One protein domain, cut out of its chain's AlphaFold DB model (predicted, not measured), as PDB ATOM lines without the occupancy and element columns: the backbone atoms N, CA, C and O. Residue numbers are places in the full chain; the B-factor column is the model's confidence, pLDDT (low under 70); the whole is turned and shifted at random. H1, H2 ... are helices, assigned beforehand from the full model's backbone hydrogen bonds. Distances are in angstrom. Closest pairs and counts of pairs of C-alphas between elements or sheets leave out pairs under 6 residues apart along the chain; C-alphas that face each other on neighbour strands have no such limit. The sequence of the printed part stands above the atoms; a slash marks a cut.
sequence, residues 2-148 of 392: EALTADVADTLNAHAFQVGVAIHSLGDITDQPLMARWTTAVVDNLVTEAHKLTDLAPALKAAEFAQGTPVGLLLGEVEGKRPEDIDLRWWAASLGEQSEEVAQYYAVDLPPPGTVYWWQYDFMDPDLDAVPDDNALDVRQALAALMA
ATOM      1  N   GLU A   2       3.251 -18.925  27.135       82.25
ATOM      2  CA  GLU A   2       2.887 -17.577  26.635       82.25
ATOM      3  C   GLU A   2       1.513 -17.468  25.944       82.25
ATOM      4  O   GLU A   2       0.663 -16.716  26.406       82.25
ATOM      5  N   ALA A   3       1.245 -18.266  24.903       85.94
ATOM      6  CA  ALA A   3      -0.046 -18.241  24.202       85.94
ATOM      7  C   ALA A   3      -1.253 -18.629  25.085       85.94
ATOM      8  O   ALA A   3      -2.309 -18.025  24.966       85.94
ATOM      9  N   LEU A   4      -1.092 -19.587  26.006       91.06
ATOM     10  CA  LEU A   4      -2.154 -19.993  26.938       91.06
ATOM     11  C   LEU A   4      -2.382 -18.927  28.016       91.06
ATOM     12  O   LEU A   4      -3.511 -18.692  28.425       91.06
ATOM     13  N   THR A   5      -1.314 -18.268  28.472       91.44
ATOM     14  CA  THR A   5      -1.428 -17.133  29.396       91.44
ATOM     15  C   THR A   5      -2.045 -15.908  28.719       91.44
ATOM     16  O   THR A   5      -2.780 -15.184  29.376       91.44
ATOM     17  N   ALA A   6      -1.839 -15.716  27.411       93.06
ATOM     18  CA  ALA A   6      -2.532 -14.689  26.631       93.06
ATOM     19  C   ALA A   6      -4.031 -15.009  26.445       93.06
ATOM     20  O   ALA A   6      -4.856 -14.141  26.703       93.06
ATOM     21  N   ASP A   7      -4.405 -16.254  26.113       94.00
ATOM     22  CA  ASP A   7      -5.819 -16.680  26.029       94.00
ATOM     23  C   ASP A   7      -6.574 -16.450  27.366       94.00
ATOM     24  O   ASP A   7      -7.732 -16.019  27.385       94.00
ATOM     25  N   VAL A   8      -5.916 -16.692  28.509       95.81
ATOM     26  CA  VAL A   8      -6.475 -16.404  29.846       95.81
ATOM     27  C   VAL A   8      -6.503 -14.898  30.149       95.81
ATOM     28  O   VAL A   8      -7.463 -14.429  30.757       95.81
ATOM     29  N   ALA A   9      -5.520 -14.117  29.689       96.69
ATOM     30  CA  ALA A   9      -5.511 -12.660  29.848       96.69
ATOM     31  C   ALA A   9      -6.611 -11.966  29.022       96.69
ATOM     32  O   ALA A   9      -7.265 -11.052  29.526       96.69
ATOM     33  N   ASP A  10      -6.873 -12.423  27.791       96.06
ATOM     34  CA  ASP A  10      -8.016 -11.988  26.969       96.06
ATOM     35  C   ASP A  10      -9.342 -12.268  27.704       96.06
ATOM     36  O   ASP A  10     -10.219 -11.404  27.774       96.06
ATOM     37  N   THR A  11      -9.461 -13.445  28.330       96.12
ATOM     38  CA  THR A  11     -10.650 -13.842  29.104       96.12
ATOM     39  C   THR A  11     -10.823 -12.979  30.362       96.12
ATOM     40  O   THR A  11     -11.928 -12.509  30.638       96.12
ATOM     41  N   LEU A  12      -9.742 -12.694  31.100       97.25
ATOM     42  CA  LEU A  12      -9.792 -11.823  32.280       97.25
ATOM     43  C   LEU A  12     -10.147 -10.376  31.908       97.25
ATOM     44  O   LEU A  12     -10.899  -9.728  32.632       97.25
ATOM     45  N   ASN A  13      -9.674  -9.880  30.759       97.88
ATOM     46  CA  ASN A  13     -10.084  -8.580  30.225       97.88
ATOM     47  C   ASN A  13     -11.570  -8.540  29.845       97.88
ATOM     48  O   ASN A  13     -12.223  -7.538  30.129       97.88
ATOM     49  N   ALA A  14     -12.120  -9.610  29.263       97.38
ATOM     50  CA  ALA A  14     -13.555  -9.698  28.991       97.38
ATOM     51  C   ALA A  14     -14.382  -9.666  30.290       97.38
ATOM     52  O   ALA A  14     -15.303  -8.860  30.406       97.38
ATOM     53  N   HIS A  15     -14.004 -10.448  31.309       97.31
ATOM     54  CA  HIS A  15     -14.641 -10.389  32.632       97.31
ATOM     55  C   HIS A  15     -14.547  -8.975  33.239       97.31
ATOM     56  O   HIS A  15     -15.562  -8.398  33.618       97.31
ATOM     57  N   ALA A  16     -13.352  -8.377  33.267       97.94
ATOM     58  CA  ALA A  16     -13.132  -7.036  33.809       97.94
ATOM     59  C   ALA A  16     -13.931  -5.944  33.072       97.94
ATOM     60  O   ALA A  16     -14.423  -5.016  33.711       97.94
ATOM     61  N   PHE A  17     -14.122  -6.064  31.754       97.88
ATOM     62  CA  PHE A  17     -14.996  -5.170  30.993       97.88
ATOM     63  C   PHE A  17     -16.459  -5.282  31.439       97.88
ATOM     64  O   PHE A  17     -17.078  -4.268  31.753       97.88
ATOM     65  N   GLN A  18     -17.003  -6.502  31.512       96.69
ATOM     66  CA  GLN A  18     -18.398  -6.729  31.913       96.69
ATOM     67  C   GLN A  18     -18.664  -6.268  33.354       96.69
ATOM     68  O   GLN A  18     -19.718  -5.701  33.632       96.69
ATOM     69  N   VAL A  19     -17.689  -6.442  34.251       97.06
ATOM     70  CA  VAL A  19     -17.725  -5.927  35.630       97.06
ATOM     71  C   VAL A  19     -17.722  -4.392  35.653       97.06
ATOM     72  O   VAL A  19     -18.533  -3.791  36.356       97.06
ATOM     73  N   GLY A  20     -16.868  -3.744  34.852       96.88
ATOM     74  CA  GLY A  20     -16.840  -2.283  34.727       96.88
ATOM     75  C   GLY A  20     -18.151  -1.708  34.180       96.88
ATOM     76  O   GLY A  20     -18.673  -0.740  34.730       96.88
ATOM     77  N   VAL A  21     -18.736  -2.347  33.161       95.69
ATOM     78  CA  VAL A  21     -20.063  -1.992  32.624       95.69
ATOM     79  C   VAL A  21     -21.168  -2.209  33.664       95.69
ATOM     80  O   VAL A  21     -22.038  -1.349  33.805       95.69
ATOM     81  N   ALA A  22     -21.123  -3.302  34.433       94.56
ATOM     82  CA  ALA A  22     -22.082  -3.564  35.505       94.56
ATOM     83  C   ALA A  22     -22.044  -2.461  36.574       94.56
ATOM     84  O   ALA A  22     -23.084  -1.873  36.860       94.56
ATOM     85  N   ILE A  23     -20.859  -2.103  37.085       95.38
ATOM     86  CA  ILE A  23     -20.690  -1.022  38.072       95.38
ATOM     87  C   ILE A  23     -21.126   0.330  37.487       95.38
ATOM     88  O   ILE A  23     -21.835   1.080  38.153       95.38
ATOM     89  N   HIS A  24     -20.776   0.628  36.231       94.50
ATOM     90  CA  HIS A  24     -21.215   1.854  35.557       94.50
ATOM     91  C   HIS A  24     -22.744   1.943  35.422       94.50
ATOM     92  O   HIS A  24     -23.316   3.018  35.591       94.50
ATOM     93  N   SER A  25     -23.430   0.820  35.179       92.19
ATOM     94  CA  SER A  25     -24.895   0.786  35.056       92.19
ATOM     95  C   SER A  25     -25.645   1.129  36.353       92.19
ATOM     96  O   SER A  25     -26.838   1.431  36.307       92.19
ATOM     97  N   LEU A  26     -24.947   1.144  37.495       90.38
ATOM     98  CA  LEU A  26     -25.481   1.579  38.788       90.38
ATOM     99  C   LEU A  26     -25.512   3.118  38.930       90.38
ATOM    100  O   LEU A  26     -26.166   3.633  39.837       90.38
ATOM    101  N   GLY A  27     -24.842   3.854  38.033       86.88
ATOM    102  CA  GLY A  27     -24.806   5.318  38.007       86.88
ATOM    103  C   GLY A  27     -24.035   5.948  39.175       86.88
ATOM    104  O   GLY A  27     -23.095   5.360  39.712       86.88
ATOM    105  N   ASP A  28     -24.443   7.158  39.579       83.00
ATOM    106  CA  ASP A  28     -23.868   7.902  40.712       83.00
ATOM    107  C   ASP A  28     -24.239   7.274  42.073       83.00
ATOM    108  O   ASP A  28     -24.964   7.846  42.897       83.00
ATOM    109  N   ILE A  29     -23.698   6.084  42.351       81.81
ATOM    110  CA  ILE A  29     -23.651   5.539  43.708       81.81
ATOM    111  C   ILE A  29     -22.929   6.549  44.599       81.81
ATOM    112  O   ILE A  29     -21.764   6.875  44.380       81.81
ATOM    113  N   THR A  30     -23.585   6.981  45.672       82.19
ATOM    114  CA  THR A  30     -22.944   7.716  46.776       82.19
ATOM    115  C   THR A  30     -22.736   6.849  48.020       82.19
ATOM    116  O   THR A  30     -21.984   7.240  48.913       82.19
ATOM    117  N   ASP A  31     -23.330   5.652  48.049       89.25
ATOM    118  CA  ASP A  31     -23.193   4.664  49.119       89.25
ATOM    119  C   ASP A  31     -21.748   4.132  49.208       89.25
ATOM    120  O   ASP A  31     -21.193   3.591  48.249       89.25
ATOM    121  N   GLN A  32     -21.114   4.346  50.362       88.81
ATOM    122  CA  GLN A  32     -19.727   3.948  50.616       88.81
ATOM    123  C   GLN A  32     -19.596   2.454  50.980       88.81
ATOM    124  O   GLN A  32     -18.730   1.803  50.399       88.81
ATOM    125  N   PRO A  33     -20.438   1.866  51.860       90.38
ATOM    126  CA  PRO A  33     -20.510   0.412  52.044       90.38
ATOM    127  C   PRO A  33     -20.660  -0.399  50.745       90.38
ATOM    128  O   PRO A  33     -19.953  -1.395  50.578       90.38
ATOM    129  N   LEU A  34     -21.517   0.033  49.813       91.88
ATOM    130  CA  LEU A  34     -21.695  -0.618  48.512       91.88
ATOM    131  C   LEU A  34     -20.414  -0.558  47.674       91.88
ATOM    132  O   LEU A  34     -19.968  -1.586  47.163       91.88
ATOM    133  N   MET A  35     -19.796   0.622  47.556       92.69
ATOM    134  CA  MET A  35     -18.527   0.749  46.830       92.69
ATOM    135  C   MET A  35     -17.415  -0.081  47.471       92.69
ATOM    136  O   MET A  35     -16.654  -0.711  46.747       92.69
ATOM    137  N   ALA A  36     -17.338  -0.139  48.803       91.94
ATOM    138  CA  ALA A  36     -16.354  -0.961  49.502       91.94
ATOM    139  C   ALA A  36     -16.539  -2.456  49.185       91.94
ATOM    140  O   ALA A  36     -15.568  -3.122  48.832       91.94
ATOM    141  N   ARG A  37     -17.785  -2.963  49.218       93.00
ATOM    142  CA  ARG A  37     -18.125  -4.335  48.795       93.00
ATOM    143  C   ARG A  37     -17.688  -4.618  47.349       93.00
ATOM    144  O   ARG A  37     -17.046  -5.639  47.103       93.00
ATOM    145  N   TRP A  38     -17.982  -3.709  46.414       95.31
ATOM    146  CA  TRP A  38     -17.552  -3.830  45.014       95.31
ATOM    147  C   TRP A  38     -16.028  -3.800  44.853       95.31
ATOM    148  O   TRP A  38     -15.487  -4.615  44.109       95.31
ATOM    149  N   THR A  39     -15.322  -2.915  45.561       95.38
ATOM    150  CA  THR A  39     -13.854  -2.844  45.517       95.38
ATOM    151  C   THR A  39     -13.220  -4.131  46.039       95.38
ATOM    152  O   THR A  39     -12.302  -4.639  45.397       95.38
ATOM    153  N   THR A  40     -13.723  -4.716  47.134       94.44
ATOM    154  CA  THR A  40     -13.260  -6.035  47.601       94.44
ATOM    155  C   THR A  40     -13.490  -7.106  46.531       94.44
ATOM    156  O   THR A  40     -12.543  -7.784  46.147       94.44
ATOM    157  N   ALA A  41     -14.698  -7.194  45.963       95.75
ATOM    158  CA  ALA A  41     -15.014  -8.176  44.924       95.75
ATOM    159  C   ALA A  41     -14.139  -8.042  43.665       95.75
ATOM    160  O   ALA A  41     -13.707  -9.044  43.099       95.75
ATOM    161  N   VAL A  42     -13.828  -6.816  43.240       97.38
ATOM    162  CA  VAL A  42     -12.935  -6.547  42.103       97.38
ATOM    163  C   VAL A  42     -11.474  -6.888  42.425       97.38
ATOM    164  O   VAL A  42     -10.771  -7.444  41.577       97.38
ATOM    165  N   VAL A  43     -11.002  -6.602  43.641       96.00
ATOM    166  CA  VAL A  43      -9.637  -6.954  44.059       96.00
ATOM    167  C   VAL A  43      -9.459  -8.474  44.160       96.00
ATOM    168  O   VAL A  43      -8.473  -9.015  43.649       96.00
ATOM    169  N   ASP A  44     -10.431  -9.173  44.741       94.75
ATOM    170  CA  ASP A  44     -10.364 -10.619  44.959       94.75
ATOM    171  C   ASP A  44     -10.558 -11.407  43.650       94.75
ATOM    172  O   ASP A  44      -9.756 -12.289  43.346       94.75
ATOM    173  N   ASN A  45     -11.552 -11.054  42.822       96.88
ATOM    174  CA  ASN A  45     -11.891 -11.820  41.613       96.88
ATOM    175  C   ASN A  45     -11.168 -11.375  40.323       96.88
ATOM    176  O   ASN A  45     -11.190 -12.123  39.344       96.88
ATOM    177  N   LEU A  46     -10.564 -10.174  40.268       97.75
ATOM    178  CA  LEU A  46      -9.865  -9.676  39.067       97.75
ATOM    179  C   LEU A  46      -8.401  -9.313  39.327       97.75
ATOM    180  O   LEU A  46      -7.523  -9.811  38.625       97.75
ATOM    181  N   VAL A  47      -8.108  -8.458  40.315       97.25
ATOM    182  CA  VAL A  47      -6.731  -7.969  40.551       97.25
ATOM    183  C   VAL A  47      -5.817  -9.104  41.013       97.25
ATOM    184  O   VAL A  47      -4.709  -9.267  40.501       97.25
ATOM    185  N   THR A  48      -6.304  -9.946  41.925       96.69
ATOM    186  CA  THR A  48      -5.582 -11.124  42.421       96.69
ATOM    187  C   THR A  48      -5.285 -12.134  41.305       96.69
ATOM    188  O   THR A  48      -4.174 -12.661  41.235       96.69
ATOM    189  N   GLU A  49      -6.226 -12.371  40.387       97.12
ATOM    190  CA  GLU A  49      -6.016 -13.236  39.215       97.12
ATOM    191  C   GLU A  49      -5.055 -12.609  38.194       97.12
ATOM    192  O   GLU A  49      -4.157 -13.285  37.686       97.12
ATOM    193  N   ALA A  50      -5.153 -11.299  37.957       97.12
ATOM    194  CA  ALA A  50      -4.229 -10.574  37.089       97.12
ATOM    195  C   ALA A  50      -2.782 -10.631  37.613       97.12
ATOM    196  O   ALA A  50      -1.852 -10.823  36.824       97.12
ATOM    197  N   HIS A  51      -2.580 -10.540  38.933       96.56
ATOM    198  CA  HIS A  51      -1.272 -10.754  39.557       96.56
ATOM    199  C   HIS A  51      -0.796 -12.204  39.414       96.56
ATOM    200  O   HIS A  51       0.287 -12.408  38.872       96.56
ATOM    201  N   LYS A  52      -1.619 -13.209  39.765       96.00
ATOM    202  CA  LYS A  52      -1.292 -14.641  39.568       96.00
ATOM    203  C   LYS A  52      -0.843 -14.943  38.132       96.00
ATOM    204  O   LYS A  52       0.092 -15.715  37.926       96.00
ATOM    205  N   LEU A  53      -1.495 -14.341  37.136       95.56
ATOM    206  CA  LEU A  53      -1.157 -14.523  35.724       95.56
ATOM    207  C   LEU A  53       0.109 -13.747  35.313       95.56
ATOM    208  O   LEU A  53       0.919 -14.269  34.547       95.56
ATOM    209  N   THR A  54       0.320 -12.542  35.850       94.62
ATOM    210  CA  THR A  54       1.522 -11.725  35.592       94.62
ATOM    211  C   THR A  54       2.775 -12.335  36.231       94.62
ATOM    212  O   THR A  54       3.831 -12.320  35.606       94.62
ATOM    213  N   ASP A  55       2.669 -12.944  37.413       94.12
ATOM    214  CA  ASP A  55       3.774 -13.666  38.064       94.12
ATOM    215  C   ASP A  55       4.225 -14.889  37.241       94.12
ATOM    216  O   ASP A  55       5.407 -15.232  37.208       94.12
ATOM    217  N   LEU A  56       3.287 -15.532  36.531       92.81
ATOM    218  CA  LEU A  56       3.559 -16.640  35.607       92.81
ATOM    219  C   LEU A  56       4.069 -16.171  34.233       92.81
ATOM    220  O   LEU A  56       4.803 -16.910  33.572       92.81
ATOM    221  N   ALA A  57       3.676 -14.975  33.787       93.62
ATOM    222  CA  ALA A  57       4.052 -14.399  32.498       93.62
ATOM    223  C   ALA A  57       4.220 -12.862  32.581       93.62
ATOM    224  O   ALA A  57       3.337 -12.114  32.154       93.62
ATOM    225  N   PRO A  58       5.378 -12.348  33.049       93.38
ATOM    226  CA  PRO A  58       5.572 -10.907  33.270       93.38
ATOM    227  C   PRO A  58       5.433 -10.026  32.017       93.38
ATOM    228  O   PRO A  58       5.178  -8.827  32.124       93.38
ATOM    229  N   ALA A  59       5.568 -10.612  30.822       93.31
ATOM    230  CA  ALA A  59       5.376  -9.924  29.546       93.31
ATOM    231  C   ALA A  59       3.956  -9.349  29.369       93.31
ATOM    232  O   ALA A  59       3.806  -8.319  28.710       93.31
ATOM    233  N   LEU A  60       2.935  -9.952  29.999       93.12
ATOM    234  CA  LEU A  60       1.537  -9.521  29.874       93.12
ATOM    235  C   LEU A  60       1.334  -8.059  30.313       93.12
ATOM    236  O   LEU A  60       0.567  -7.337  29.679       93.12
ATOM    237  N   LYS A  61       2.074  -7.565  31.326       92.88
ATOM    238  CA  LYS A  61       1.982  -6.160  31.794       92.88
ATOM    239  C   LYS A  61       2.350  -5.135  30.704       92.88
ATOM    240  O   LYS A  61       1.943  -3.979  30.784       92.88
ATOM    241  N   ALA A  62       3.086  -5.544  29.666       91.06
ATOM    242  CA  ALA A  62       3.433  -4.704  28.518       91.06
ATOM    243  C   ALA A  62       2.523  -4.908  27.286       91.06
ATOM    244  O   ALA A  62       2.648  -4.156  26.317       91.06
ATOM    245  N   ALA A  63       1.628  -5.902  27.305       92.50
ATOM    246  CA  ALA A  63       0.820  -6.315  26.160       92.50
ATOM    247  C   ALA A  63      -0.664  -6.493  26.536       92.50
ATOM    248  O   ALA A  63      -1.431  -5.534  26.431       92.50
ATOM    249  N   GLU A  64      -1.078  -7.679  26.978       94.69
ATOM    250  CA  GLU A  64      -2.480  -8.024  27.263       94.69
ATOM    251  C   GLU A  64      -3.057  -7.269  28.477       94.69
ATOM    252  O   GLU A  64      -4.264  -7.062  28.547       94.69
ATOM    253  N   PHE A  65      -2.209  -6.794  29.395       95.88
ATOM    254  CA  PHE A  65      -2.568  -5.916  30.519       95.88
ATOM    255  C   PHE A  65      -1.957  -4.507  30.385       95.88
ATOM    256  O   PHE A  65      -1.722  -3.817  31.377       95.88
ATOM    257  N   ALA A  66      -1.692  -4.042  29.158       94.31
ATOM    258  CA  ALA A  66      -1.275  -2.659  28.921       94.31
ATOM    259  C   ALA A  66      -2.394  -1.654  29.282       94.31
ATOM    260  O   ALA A  66      -3.578  -1.972  29.184       94.31
ATOM    261  N   GLN A  67      -2.033  -0.404  29.602       88.44
ATOM    262  CA  GLN A  67      -2.923   0.680  30.089       88.44
ATOM    263  C   GLN A  67      -4.136   1.058  29.197       88.44
ATOM    264  O   GLN A  67      -4.893   1.954  29.549       88.44
ATOM    265  N   GLY A  68      -4.319   0.429  28.033       89.31
ATOM    266  CA  GLY A  68      -5.506   0.572  27.177       89.31
ATOM    267  C   GLY A  68      -6.475  -0.616  27.246       89.31
ATOM    268  O   GLY A  68      -7.294  -0.769  26.343       89.31
ATOM    269  N   THR A  69      -6.337  -1.486  28.249       95.88
ATOM    270  CA  THR A  69      -7.141  -2.707  28.444       95.88
ATOM    271  C   THR A  69      -7.915  -2.638  29.770       95.88
ATOM    272  O   THR A  69      -7.449  -1.956  30.686       95.88
ATOM    273  N   PRO A  70      -9.066  -3.322  29.914       97.50
ATOM    274  CA  PRO A  70      -9.862  -3.312  31.147       97.50
ATOM    275  C   PRO A  70      -9.064  -3.658  32.412       97.50
ATOM    276  O   PRO A  70      -9.142  -2.928  33.402       97.50
ATOM    277  N   VAL A  71      -8.239  -4.712  32.361       98.00
ATOM    278  CA  VAL A  71      -7.361  -5.111  33.476       98.00
ATOM    279  C   VAL A  71      -6.160  -4.173  33.602       98.00
ATOM    280  O   VAL A  71      -5.787  -3.825  34.715       98.00
ATOM    281  N   GLY A  72      -5.565  -3.707  32.500       97.25
ATOM    282  CA  GLY A  72      -4.429  -2.778  32.557       97.25
ATOM    283  C   GLY A  72      -4.775  -1.403  33.140       97.25
ATOM    284  O   GLY A  72      -3.942  -0.795  33.812       97.25
ATOM    285  N   LEU A  73      -6.008  -0.928  32.927       97.19
ATOM    286  CA  LEU A  73      -6.563   0.249  33.601       97.19
ATOM    287  C   LEU A  73      -6.775  -0.019  35.096       97.19
ATOM    288  O   LEU A  73      -6.363   0.795  35.916       97.19
ATOM    289  N   LEU A  74      -7.360  -1.170  35.447       97.69
ATOM    290  CA  LEU A  74      -7.602  -1.558  36.840       97.69
ATOM    291  C   LEU A  74      -6.293  -1.685  37.633       97.69
ATOM    292  O   LEU A  74      -6.154  -1.100  38.700       97.69
ATOM    293  N   LEU A  75      -5.301  -2.396  37.091       97.06
ATOM    294  CA  LEU A  75      -3.984  -2.542  37.713       97.06
ATOM    295  C   LEU A  75      -3.292  -1.187  37.896       97.06
ATOM    296  O   LEU A  75      -2.709  -0.952  38.949       97.06
ATOM    297  N   GLY A  76      -3.378  -0.287  36.910       95.50
ATOM    298  CA  GLY A  76      -2.819   1.065  37.013       95.50
ATOM    299  C   GLY A  76      -3.514   1.959  38.049       95.50
ATOM    300  O   GLY A  76      -2.909   2.919  38.516       95.50
ATOM    301  N   GLU A  77      -4.754   1.639  38.416       96.50
ATOM    302  CA  GLU A  77      -5.528   2.335  39.446       96.50
ATOM    303  C   GLU A  77      -5.288   1.759  40.852       96.50
ATOM    304  O   GLU A  77      -5.262   2.509  41.824       96.50
ATOM    305  N   VAL A  78      -5.032   0.452  40.974       96.06
ATOM    306  CA  VAL A  78      -4.728  -0.201  42.262       96.06
ATOM    307  C   VAL A  78      -3.235  -0.124  42.637       96.06
ATOM    308  O   VAL A  78      -2.896  -0.194  43.819       96.06
ATOM    309  N   GLU A  79      -2.323   0.058  41.673       94.38
ATOM    310  CA  GLU A  79      -0.867   0.070  41.896       94.38
ATOM    311  C   GLU A  79      -0.424   1.147  42.912       94.38
ATOM    312  O   GLU A  79      -0.323   2.336  42.612       94.38
ATOM    313  N   GLY A  80      -0.133   0.705  44.142       91.69
ATOM    314  CA  GLY A  80       0.326   1.550  45.251       91.69
ATOM    315  C   GLY A  80      -0.776   2.162  46.127       91.69
ATOM    316  O   GLY A  80      -0.444   2.914  47.045       91.69
ATOM    317  N   LYS A  81      -2.055   1.848  45.888       94.19
ATOM    318  CA  LYS A  81      -3.195   2.363  46.671       94.19
ATOM    319  C   LYS A  81      -3.676   1.373  47.738       94.19
ATOM    320  O   LYS A  81      -3.400   0.176  47.664       94.19
ATOM    321  N   ARG A  82      -4.405   1.872  48.742       90.19
ATOM    322  CA  ARG A  82      -5.193   1.041  49.678       90.19
ATOM    323  C   ARG A  82      -6.626   0.896  49.144       90.19
ATOM    324  O   ARG A  82      -7.029   1.750  48.355       90.19
ATOM    325  N   PRO A  83      -7.417  -0.107  49.575       87.00
ATOM    326  CA  PRO A  83      -8.783  -0.310  49.084       87.00
ATOM    327  C   PRO A  83      -9.695   0.922  49.182       87.00
ATOM    328  O   PRO A  83     -10.543   1.127  48.322       87.00
ATOM    329  N   GLU A  84      -9.497   1.767  50.194       88.38
ATOM    330  CA  GLU A  84     -10.272   2.990  50.418       88.38
ATOM    331  C   GLU A  84      -9.881   4.148  49.480       88.38
ATOM    332  O   GLU A  84     -10.627   5.120  49.369       88.38
ATOM    333  N   ASP A  85      -8.724   4.056  48.813       93.00
ATOM    334  CA  ASP A  85      -8.199   5.064  47.880       93.00
ATOM    335  C   ASP A  85      -8.380   4.659  46.392       93.00
ATOM    336  O   ASP A  85      -7.909   5.375  45.505       93.00
ATOM    337  N   ILE A  86      -9.018   3.512  46.107       95.19
ATOM    338  CA  ILE A  86      -9.297   3.014  44.745       95.19
ATOM    339  C   ILE A  86     -10.558   3.697  44.191       95.19
ATOM    340  O   ILE A  86     -11.672   3.445  44.656       95.19
ATOM    341  N   ASP A  87     -10.407   4.504  43.140       94.44
ATOM    342  CA  ASP A  87     -11.514   5.090  42.383       94.44
ATOM    343  C   ASP A  87     -12.057   4.091  41.349       94.44
ATOM    344  O   ASP A  87     -11.850   4.173  40.132       94.44
ATOM    345  N   LEU A  88     -12.803   3.119  41.871       94.62
ATOM    346  CA  LEU A  88     -13.493   2.119  41.066       94.62
ATOM    347  C   LEU A  88     -14.562   2.743  40.144       94.62
ATOM    348  O   LEU A  88     -14.917   2.141  39.131       94.62
ATOM    349  N   ARG A  89     -15.054   3.955  40.452       93.94
ATOM    350  CA  ARG A  89     -16.047   4.665  39.628       93.94
ATOM    351  C   ARG A  89     -15.399   5.256  38.381       93.94
ATOM    352  O   ARG A  89     -15.935   5.076  37.292       93.94
ATOM    353  N   TRP A  90     -14.225   5.878  38.510       94.00
ATOM    354  CA  TRP A  90     -13.414   6.315  37.368       94.00
ATOM    355  C   TRP A  90     -13.064   5.147  36.435       94.00
ATOM    356  O   TRP A  90     -13.187   5.264  35.210       94.00
ATOM    357  N   TRP A  91     -12.674   4.002  37.006       95.88
ATOM    358  CA  TRP A  91     -12.379   2.799  36.228       95.88
ATOM    359  C   TRP A  91     -13.623   2.275  35.491       95.88
ATOM    360  O   TRP A  91     -13.565   2.045  34.283       95.88
ATOM    361  N   ALA A  92     -14.762   2.161  36.181       95.62
ATOM    362  CA  ALA A  92     -16.023   1.722  35.586       95.62
ATOM    363  C   ALA A  92     -16.513   2.671  34.476       95.62
ATOM    364  O   ALA A  92     -16.840   2.214  33.382       95.62
ATOM    365  N   ALA A  93     -16.487   3.989  34.699       94.00
ATOM    366  CA  ALA A  93     -16.855   4.994  33.696       94.00
ATOM    367  C   ALA A  93     -15.971   4.919  32.437       94.00
ATOM    368  O   ALA A  93     -16.470   4.994  31.315       94.00
ATOM    369  N   SER A  94     -14.669   4.652  32.605       93.50
ATOM    370  CA  SER A  94     -13.731   4.452  31.488       93.50
ATOM    371  C   SER A  94     -14.088   3.253  30.585       93.50
ATOM    372  O   SER A  94     -13.618   3.180  29.445       93.50
ATOM    373  N   LEU A  95     -14.914   2.320  31.071       94.25
ATOM    374  CA  LEU A  95     -15.375   1.122  30.360       94.25
ATOM    375  C   LEU A  95     -16.852   1.208  29.934       94.25
ATOM    376  O   LEU A  95     -17.222   0.646  28.905       94.25
ATOM    377  N   GLY A  96     -17.679   1.935  30.685       86.56
ATOM    378  CA  GLY A  96     -19.117   2.068  30.455       86.56
ATOM    379  C   GLY A  96     -19.525   2.941  29.265       86.56
ATOM    380  O   GLY A  96     -20.591   2.720  28.698       86.56
ATOM    381  N   GLU A  97     -18.681   3.889  28.845       84.38
ATOM    382  CA  GLU A  97     -18.921   4.755  27.673       84.38
ATOM    383  C   GLU A  97     -18.408   4.160  26.338       84.38
ATOM    384  O   GLU A  97     -18.335   4.853  25.318       84.38
ATOM    385  N   GLN A  98     -17.995   2.889  26.320       91.06
ATOM    386  CA  GLN A  98     -17.390   2.262  25.139       91.06
ATOM    387  C   GLN A  98     -18.425   1.876  24.066       91.06
ATOM    388  O   GLN A  98     -19.601   1.659  24.346       91.06
ATOM    389  N   SER A  99     -17.985   1.786  22.807       90.69
ATOM    390  CA  SER A  99     -18.877   1.472  21.683       90.69
ATOM    391  C   SER A  99     -19.321   0.005  21.662       90.69
ATOM    392  O   SER A  99     -18.626  -0.883  22.152       90.69
ATOM    393  N   GLU A 100     -20.442  -0.263  20.988       90.12
ATOM    394  CA  GLU A 100     -20.976  -1.614  20.752       90.12
ATOM    395  C   GLU A 100     -19.935  -2.580  20.143       90.12
ATOM    396  O   GLU A 100     -19.894  -3.753  20.500       90.12
ATOM    397  N   GLU A 101     -19.028  -2.099  19.283       92.88
ATOM    398  CA  GLU A 101     -17.919  -2.906  18.739       92.88
ATOM    399  C   GLU A 101     -16.951  -3.380  19.841       92.88
ATOM    400  O   GLU A 101     -16.493  -4.524  19.827       92.88
ATOM    401  N   VAL A 102     -16.662  -2.520  20.825       91.12
ATOM    402  CA  VAL A 102     -15.811  -2.846  21.980       91.12
ATOM    403  C   VAL A 102     -16.555  -3.759  22.960       91.12
ATOM    404  O   VAL A 102     -15.964  -4.717  23.459       91.12
ATOM    405  N   ALA A 103     -17.853  -3.529  23.176       90.88
ATOM    406  CA  ALA A 103     -18.692  -4.395  24.002       90.88
ATOM    407  C   ALA A 103     -18.806  -5.820  23.425       90.88
ATOM    408  O   ALA A 103     -18.680  -6.795  24.164       90.88
ATOM    409  N   GLN A 104     -18.953  -5.953  22.102       93.00
ATOM    410  CA  GLN A 104     -18.938  -7.246  21.408       93.00
ATOM    411  C   GLN A 104     -17.552  -7.909  21.403       93.00
ATOM    412  O   GLN A 104     -17.468  -9.138  21.425       93.00
ATOM    413  N   TYR A 105     -16.462  -7.133  21.389       93.62
ATOM    414  CA  TYR A 105     -15.102  -7.672  21.510       93.62
ATOM    415  C   TYR A 105     -14.830  -8.269  22.901       93.62
ATOM    416  O   TYR A 105     -14.207  -9.326  22.993       93.62
ATOM    417  N   TYR A 106     -15.341  -7.635  23.961       95.50
ATOM    418  CA  TYR A 106     -15.242  -8.103  25.350       95.50
ATOM    419  C   TYR A 106     -16.493  -8.857  25.842       95.50
ATOM    420  O   TYR A 106     -16.763  -8.915  27.046       95.50
ATOM    421  N   ALA A 107     -17.274  -9.447  24.935       92.94
ATOM    422  CA  ALA A 107     -18.385 -10.315  25.306       92.94
ATOM    423  C   ALA A 107     -17.865 -11.610  25.959       92.94
ATOM    424  O   ALA A 107     -17.028 -12.311  25.386       92.94
ATOM    425  N   VAL A 108     -18.384 -11.939  27.145       93.50
ATOM    426  CA  VAL A 108     -18.167 -13.243  27.794       93.50
ATOM    427  C   VAL A 108     -19.164 -14.277  27.263       93.50
ATOM    428  O   VAL A 108     -20.238 -13.923  26.768       93.50
ATOM    429  N   ASP A 109     -18.823 -15.563  27.373       91.75
ATOM    430  CA  ASP A 109     -19.789 -16.647  27.158       91.75
ATOM    431  C   ASP A 109     -20.900 -16.616  28.235       91.75
ATOM    432  O   ASP A 109     -20.816 -15.915  29.242       91.75
ATOM    433  N   LEU A 110     -21.978 -17.378  28.034       89.88
ATOM    434  CA  LEU A 110     -23.010 -17.543  29.063       89.88
ATOM    435  C   LEU A 110     -22.504 -18.453  30.201       89.88
ATOM    436  O   LEU A 110     -21.865 -19.472  29.910       89.88
ATOM    437  N   PRO A 111     -22.836 -18.158  31.474       91.88
ATOM    438  CA  PRO A 111     -22.458 -19.013  32.593       91.88
ATOM    439  C   PRO A 111     -23.196 -20.369  32.527       91.88
ATOM    440  O   PRO A 111     -24.219 -20.494  31.841       91.88
ATOM    441  N   PRO A 112     -22.712 -21.407  33.239       89.25
ATOM    442  CA  PRO A 112     -23.348 -22.720  33.291       89.25
ATOM    443  C   PRO A 112     -24.858 -22.644  33.603       89.25
ATOM    444  O   PRO A 112     -25.252 -21.900  34.507       89.25
ATOM    445  N   PRO A 113     -25.724 -23.412  32.908       89.62
ATOM    446  CA  PRO A 113     -27.175 -23.302  33.059       89.62
ATOM    447  C   PRO A 113     -27.656 -23.449  34.508       89.62
ATOM    448  O   PRO A 113     -27.469 -24.493  35.130       89.62
ATOM    449  N   GLY A 114     -28.320 -22.409  35.021       91.44
ATOM    450  CA  GLY A 114     -28.784 -22.338  36.411       91.44
ATOM    451  C   GLY A 114     -27.826 -21.630  37.377       91.44
ATOM    452  O   GLY A 114     -28.127 -21.583  38.564       91.44
ATOM    453  N   THR A 115     -26.719 -21.066  36.885       92.38
ATOM    454  CA  THR A 115     -25.802 -20.195  37.641       92.38
ATOM    455  C   THR A 115     -25.756 -18.787  37.036       92.38
ATOM    456  O   THR A 115     -26.241 -18.568  35.923       92.38
ATOM    457  N   VAL A 116     -25.181 -17.838  37.773       93.88
ATOM    458  CA  VAL A 116     -24.925 -16.450  37.351       93.88
ATOM    459  C   VAL A 116     -23.440 -16.126  37.526       93.88
ATOM    460  O   VAL A 116     -22.712 -16.891  38.157       93.88
ATOM    461  N   TYR A 117     -22.970 -15.014  36.966       95.75
ATOM    462  CA  TYR A 117     -21.639 -14.492  37.290       95.75
ATOM    463  C   TYR A 117     -21.652 -13.716  38.613       95.75
ATOM    464  O   TYR A 117     -22.646 -13.066  38.933       95.75
ATOM    465  N   TRP A 118     -20.542 -13.714  39.357       95.56
ATOM    466  CA  TRP A 118     -20.436 -13.021  40.649       95.56
ATOM    467  C   TRP A 118     -20.815 -11.529  40.601       95.56
ATOM    468  O   TRP A 118     -21.387 -11.007  41.553       95.56
ATOM    469  N   TRP A 119     -20.581 -10.845  39.476       95.19
ATOM    470  CA  TRP A 119     -20.954  -9.436  39.266       95.19
ATOM    471  C   TRP A 119     -22.422  -9.213  38.857       95.19
ATOM    472  O   TRP A 119     -22.804  -8.097  38.512       95.19
ATOM    473  N   GLN A 120     -23.240 -10.267  38.863       94.62
ATOM    474  CA  GLN A 120     -24.686 -10.226  38.616       94.62
ATOM    475  C   GLN A 120     -25.507 -10.404  39.908       94.62
ATOM    476  O   GLN A 120     -26.735 -10.355  39.857       94.62
ATOM    477  N   TYR A 121     -24.848 -10.604  41.056       94.06
ATOM    478  CA  TYR A 121     -25.484 -10.537  42.374       94.06
ATOM    479  C   TYR A 121     -25.771  -9.087  42.776       94.06
ATOM    480  O   TYR A 121     -25.042  -8.166  42.401       94.06
ATOM    481  N   ASP A 122     -26.811  -8.885  43.587       91.50
ATOM    482  CA  ASP A 122     -27.077  -7.583  44.194       91.50
ATOM    483  C   ASP A 122     -26.175  -7.374  45.420       91.50
ATOM    484  O   ASP A 122     -26.400  -7.937  46.489       91.50
ATOM    485  N   PHE A 123     -25.150  -6.534  45.281       91.38
ATOM    486  CA  PHE A 123     -24.244  -6.198  46.381       91.38
ATOM    487  C   PHE A 123     -24.891  -5.323  47.476       91.38
ATOM    488  O   PHE A 123     -24.276  -5.145  48.534       91.38
ATOM    489  N   MET A 124     -26.120  -4.822  47.278       89.38
ATOM    490  CA  MET A 124     -26.945  -4.217  48.335       89.38
ATOM    491  C   MET A 124     -27.719  -5.244  49.170       89.38
ATOM    492  O   MET A 124     -28.261  -4.871  50.211       89.38
ATOM    493  N   ASP A 125     -27.770  -6.516  48.760       89.44
ATOM    494  CA  ASP A 125     -28.492  -7.554  49.495       89.44
ATOM    495  C   ASP A 125     -27.844  -7.783  50.884       89.44
ATOM    496  O   ASP A 125     -26.642  -8.090  50.971       89.44
ATOM    497  N   PRO A 126     -28.587  -7.596  51.996       82.06
ATOM    498  CA  PRO A 126     -28.081  -7.850  53.340       82.06
ATOM    499  C   PRO A 126     -27.910  -9.343  53.649       82.06
ATOM    500  O   PRO A 126     -27.115  -9.662  54.530       82.06
ATOM    501  N   ASP A 127     -28.602 -10.236  52.932       86.50
ATOM    502  CA  ASP A 127     -28.472 -11.693  53.076       86.50
ATOM    503  C   ASP A 127     -27.258 -12.238  52.278       86.50
ATOM    504  O   ASP A 127     -26.927 -13.424  52.353       86.50
ATOM    505  N   LEU A 128     -26.543 -11.374  51.540       86.88
ATOM    506  CA  LEU A 128     -25.278 -11.701  50.877       86.88
ATOM    507  C   LEU A 128     -24.128 -11.731  51.906       86.88
ATOM    508  O   LEU A 128     -23.413 -10.745  52.092       86.88
ATOM    509  N   ASP A 129     -23.969 -12.870  52.586       76.75
ATOM    510  CA  ASP A 129     -23.004 -13.095  53.681       76.75
ATOM    511  C   ASP A 129     -21.529 -12.803  53.317       76.75
ATOM    512  O   ASP A 129     -20.727 -12.454  54.188       76.75
ATOM    513  N   ALA A 130     -21.145 -12.967  52.046       85.12
ATOM    514  CA  ALA A 130     -19.763 -12.878  51.572       85.12
ATOM    515  C   ALA A 130     -19.671 -12.315  50.142       85.12
ATOM    516  O   ALA A 130     -20.662 -12.254  49.419       85.12
ATOM    517  N   VAL A 131     -18.460 -11.932  49.725       86.06
ATOM    518  CA  VAL A 131     -18.137 -11.644  48.318       86.06
ATOM    519  C   VAL A 131     -18.324 -12.925  47.491       86.06
ATOM    520  O   VAL A 131     -17.679 -13.922  47.820       86.06
ATOM    521  N   PRO A 132     -19.163 -12.933  46.437       89.88
ATOM    522  CA  PRO A 132     -19.310 -14.105  45.578       89.88
ATOM    523  C   PRO A 132     -18.094 -14.306  44.666       89.88
ATOM    524  O   PRO A 132     -17.517 -13.341  44.159       89.88
ATOM    525  N   ASP A 133     -17.762 -15.568  44.400       91.00
ATOM    526  CA  ASP A 133     -16.759 -16.023  43.427       91.00
ATOM    527  C   ASP A 133     -17.372 -16.902  42.310       91.00
ATOM    528  O   ASP A 133     -16.659 -17.445  41.462       91.00
ATOM    529  N   ASP A 134     -18.709 -17.004  42.252       92.50
ATOM    530  CA  ASP A 134     -19.447 -17.749  41.226       92.50
ATOM    531  C   ASP A 134     -19.012 -17.368  39.804       92.50
ATOM    532  O   ASP A 134     -19.145 -16.225  39.351       92.50
ATOM    533  N   ASN A 135     -18.511 -18.366  39.074       91.81
ATOM    534  CA  ASN A 135     -17.978 -18.219  37.721       91.81
ATOM    535  C   ASN A 135     -16.879 -17.133  37.590       91.81
ATOM    536  O   ASN A 135     -16.669 -16.581  36.505       91.81
ATOM    537  N   ALA A 136     -16.144 -16.839  38.671       92.88
ATOM    538  CA  ALA A 136     -14.873 -16.125  38.605       92.88
ATOM    539  C   ALA A 136     -13.819 -16.937  37.825       92.88
ATOM    540  O   ALA A 136     -13.918 -18.158  37.671       92.88
ATOM    541  N   LEU A 137     -12.800 -16.252  37.301       92.94
ATOM    542  CA  LEU A 137     -11.781 -16.867  36.451       92.94
ATOM    543  C   LEU A 137     -10.569 -17.321  37.278       92.94
ATOM    544  O   LEU A 137      -9.569 -16.612  37.327       92.94
ATOM    545  N   ASP A 138     -10.617 -18.515  37.879       93.75
ATOM    546  CA  ASP A 138      -9.411 -19.128  38.462       93.75
ATOM    547  C   ASP A 138      -8.375 -19.374  37.347       93.75
ATOM    548  O   ASP A 138      -8.530 -20.259  36.494       93.75
ATOM    549  N   VAL A 139      -7.289 -18.596  37.363       91.88
ATOM    550  CA  VAL A 139      -6.196 -18.662  36.381       91.88
ATOM    551  C   VAL A 139      -5.540 -20.042  36.331       91.88
ATOM    552  O   VAL A 139      -5.132 -20.503  35.263       91.88
ATOM    553  N   ARG A 140      -5.434 -20.737  37.467       92.12
ATOM    554  CA  ARG A 140      -4.801 -22.059  37.557       92.12
ATOM    555  C   ARG A 140      -5.700 -23.120  36.934       92.12
ATOM    556  O   ARG A 140      -5.194 -23.972  36.203       92.12
ATOM    557  N   GLN A 141      -7.009 -23.057  37.177       92.56
ATOM    558  CA  GLN A 141      -7.991 -23.943  36.554       92.56
ATOM    559  C   GLN A 141      -8.111 -23.672  35.048       92.56
ATOM    560  O   GLN A 141      -8.115 -24.624  34.266       92.56
ATOM    561  N   ALA A 142      -8.131 -22.405  34.628       91.88
ATOM    562  CA  ALA A 142      -8.176 -22.022  33.218       91.88
ATOM    563  C   ALA A 142      -6.932 -22.515  32.452       91.88
ATOM    564  O   ALA A 142      -7.058 -23.189  31.427       91.88
ATOM    565  N   LEU A 143      -5.726 -22.282  32.987       92.06
ATOM    566  CA  LEU A 143      -4.484 -22.804  32.404       92.06
ATOM    567  C   LEU A 143      -4.453 -24.341  32.391       92.06
ATOM    568  O   LEU A 143      -4.062 -24.929  31.383       92.06
ATOM    569  N   ALA A 144      -4.904 -25.009  33.458       91.88
ATOM    570  CA  ALA A 144      -4.982 -26.469  33.500       91.88
ATOM    571  C   ALA A 144      -5.958 -27.036  32.450       91.88
ATOM    572  O   ALA A 144      -5.644 -28.037  31.805       91.88
ATOM    573  N   ALA A 145      -7.102 -26.382  32.228       90.06
ATOM    574  CA  ALA A 145      -8.071 -26.760  31.202       90.06
ATOM    575  C   ALA A 145      -7.524 -26.561  29.776       90.06
ATOM    576  O   ALA A 145      -7.731 -27.417  28.917       90.06
ATOM    577  N   LEU A 146      -6.771 -25.482  29.527       89.31
ATOM    578  CA  LEU A 146      -6.091 -25.238  28.246       89.31
ATOM    579  C   LEU A 146      -4.916 -26.200  27.991       89.31
ATOM    580  O   LEU A 146      -4.611 -26.508  26.839       89.31
ATOM    581  N   MET A 147      -4.259 -26.686  29.049       89.44
ATOM    582  CA  MET A 147      -3.193 -27.694  28.970       89.44
ATOM    583  C   MET A 147      -3.715 -29.139  28.896       89.44
ATOM    584  O   MET A 147      -2.942 -30.049  28.585       89.44
ATOM    585  N   ALA A 148      -5.000 -29.377  29.177       86.62
ATOM    586  CA  ALA A 148      -5.582 -30.713  29.164       86.62
ATOM    587  C   ALA A 148      -5.603 -31.314  27.740       86.62
ATOM    588  O   ALA A 148      -5.904 -30.607  26.772       86.62
TER     589      ALA A 148
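AT A GLANCE: This is residues 2 to 148 of the 392 residues of an uncharacterized protein of Dentipellis sp. KUC8613 (UniProt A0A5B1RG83). Two long helices, H1 and H2, lie side by side as a hairpin and make the core, with the shorter helices H4 and H5 packed crosswise on one side of it and H7 on the other. H3 lies near one end of the hairpin and H6 beside H1, and the long stretch of residues 106 to 138 leads from H6 round to the side of H7. The printed part has 147 residues with seven named helices, H1 to H7 in chain order, and no named strand; its class is all helix, and the helix packing is mostly crossed. It is compact, with a radius of gyration of the C-alphas of 14.8 A, and rounded, spanning 41 by 35 by 31 A.

IN THESE COORDINATES: H1, residues 2 to 25, begins at C-alpha 2 (2.887, -17.577, 26.635) and is 34.4 A long. H2, residues 32 to 56, is 34.5 A long, with a kink of 28 degrees near residue 42. H3 is residues 58 to 62, 8.1 A. H4, residues 70 to 78, begins at C-alpha 70 (-9.862, -3.312, 31.147) and measures 12.6 A. H5 is residues 88 to 96, 12.0 A, and H6 is residues 100 to 105, 8.5 A. H7, residues 139 to 147, is 12.1 A long and ends at C-alpha 147 (-3.193, -27.694, 28.970).

HOW THE PARTS SIT: H1 is the hub, touching four helices. H1 and H2 form a helical hairpin at a shallow tilt of 10 degrees, opposite ways; their closest C-alphas, Ala 16 and Leu 46, are 6.7 A apart. H5 touches residues 17 to 25 of H1 at 80 degrees, about perpendicular, closest at the C-alphas of Gly 20 and Ala 92, 4.2 A. H4 touches residues 12 to 20 of H1 at 75 degrees, about perpendicular, closest at the C-alphas of Asn 13 and Pro 70, 5.4 A. H4 and H5 are a second helical hairpin, at 18 degrees, with the C-alphas of Leu 74 and Trp 91 closest at 6.5 A. H7 touches residues 4 to 8 of H1 at a steep tilt of 45 degrees, closest at the C-alphas of Leu 4 and Leu 143, 6.6 A. H3 and H6 are each close to H1 but not clearly touching it, their closest C-alpha pairs being Ala 6 and Leu 60, 7.3 A, and Ala 14 and Tyr 105, 7.9 A. H5 and H7 are apart. Every O i to N i+4 pair is within hydrogen-bond range in H1, H4, H5, H6 and H7; H2 has 19 of 21, and H3 has 0 of 1 but 2 of 2 O i to N i+3 pairs.

THE WHOLE: The two C-alphas farthest apart, those of Thr 30 and Ala 148, are 45.7 A apart. The printed part has no cut. The link from H6 to H7, 33 residues, is long. Mean pLDDT of the printed part is 92.7, and no printed residue is under 70.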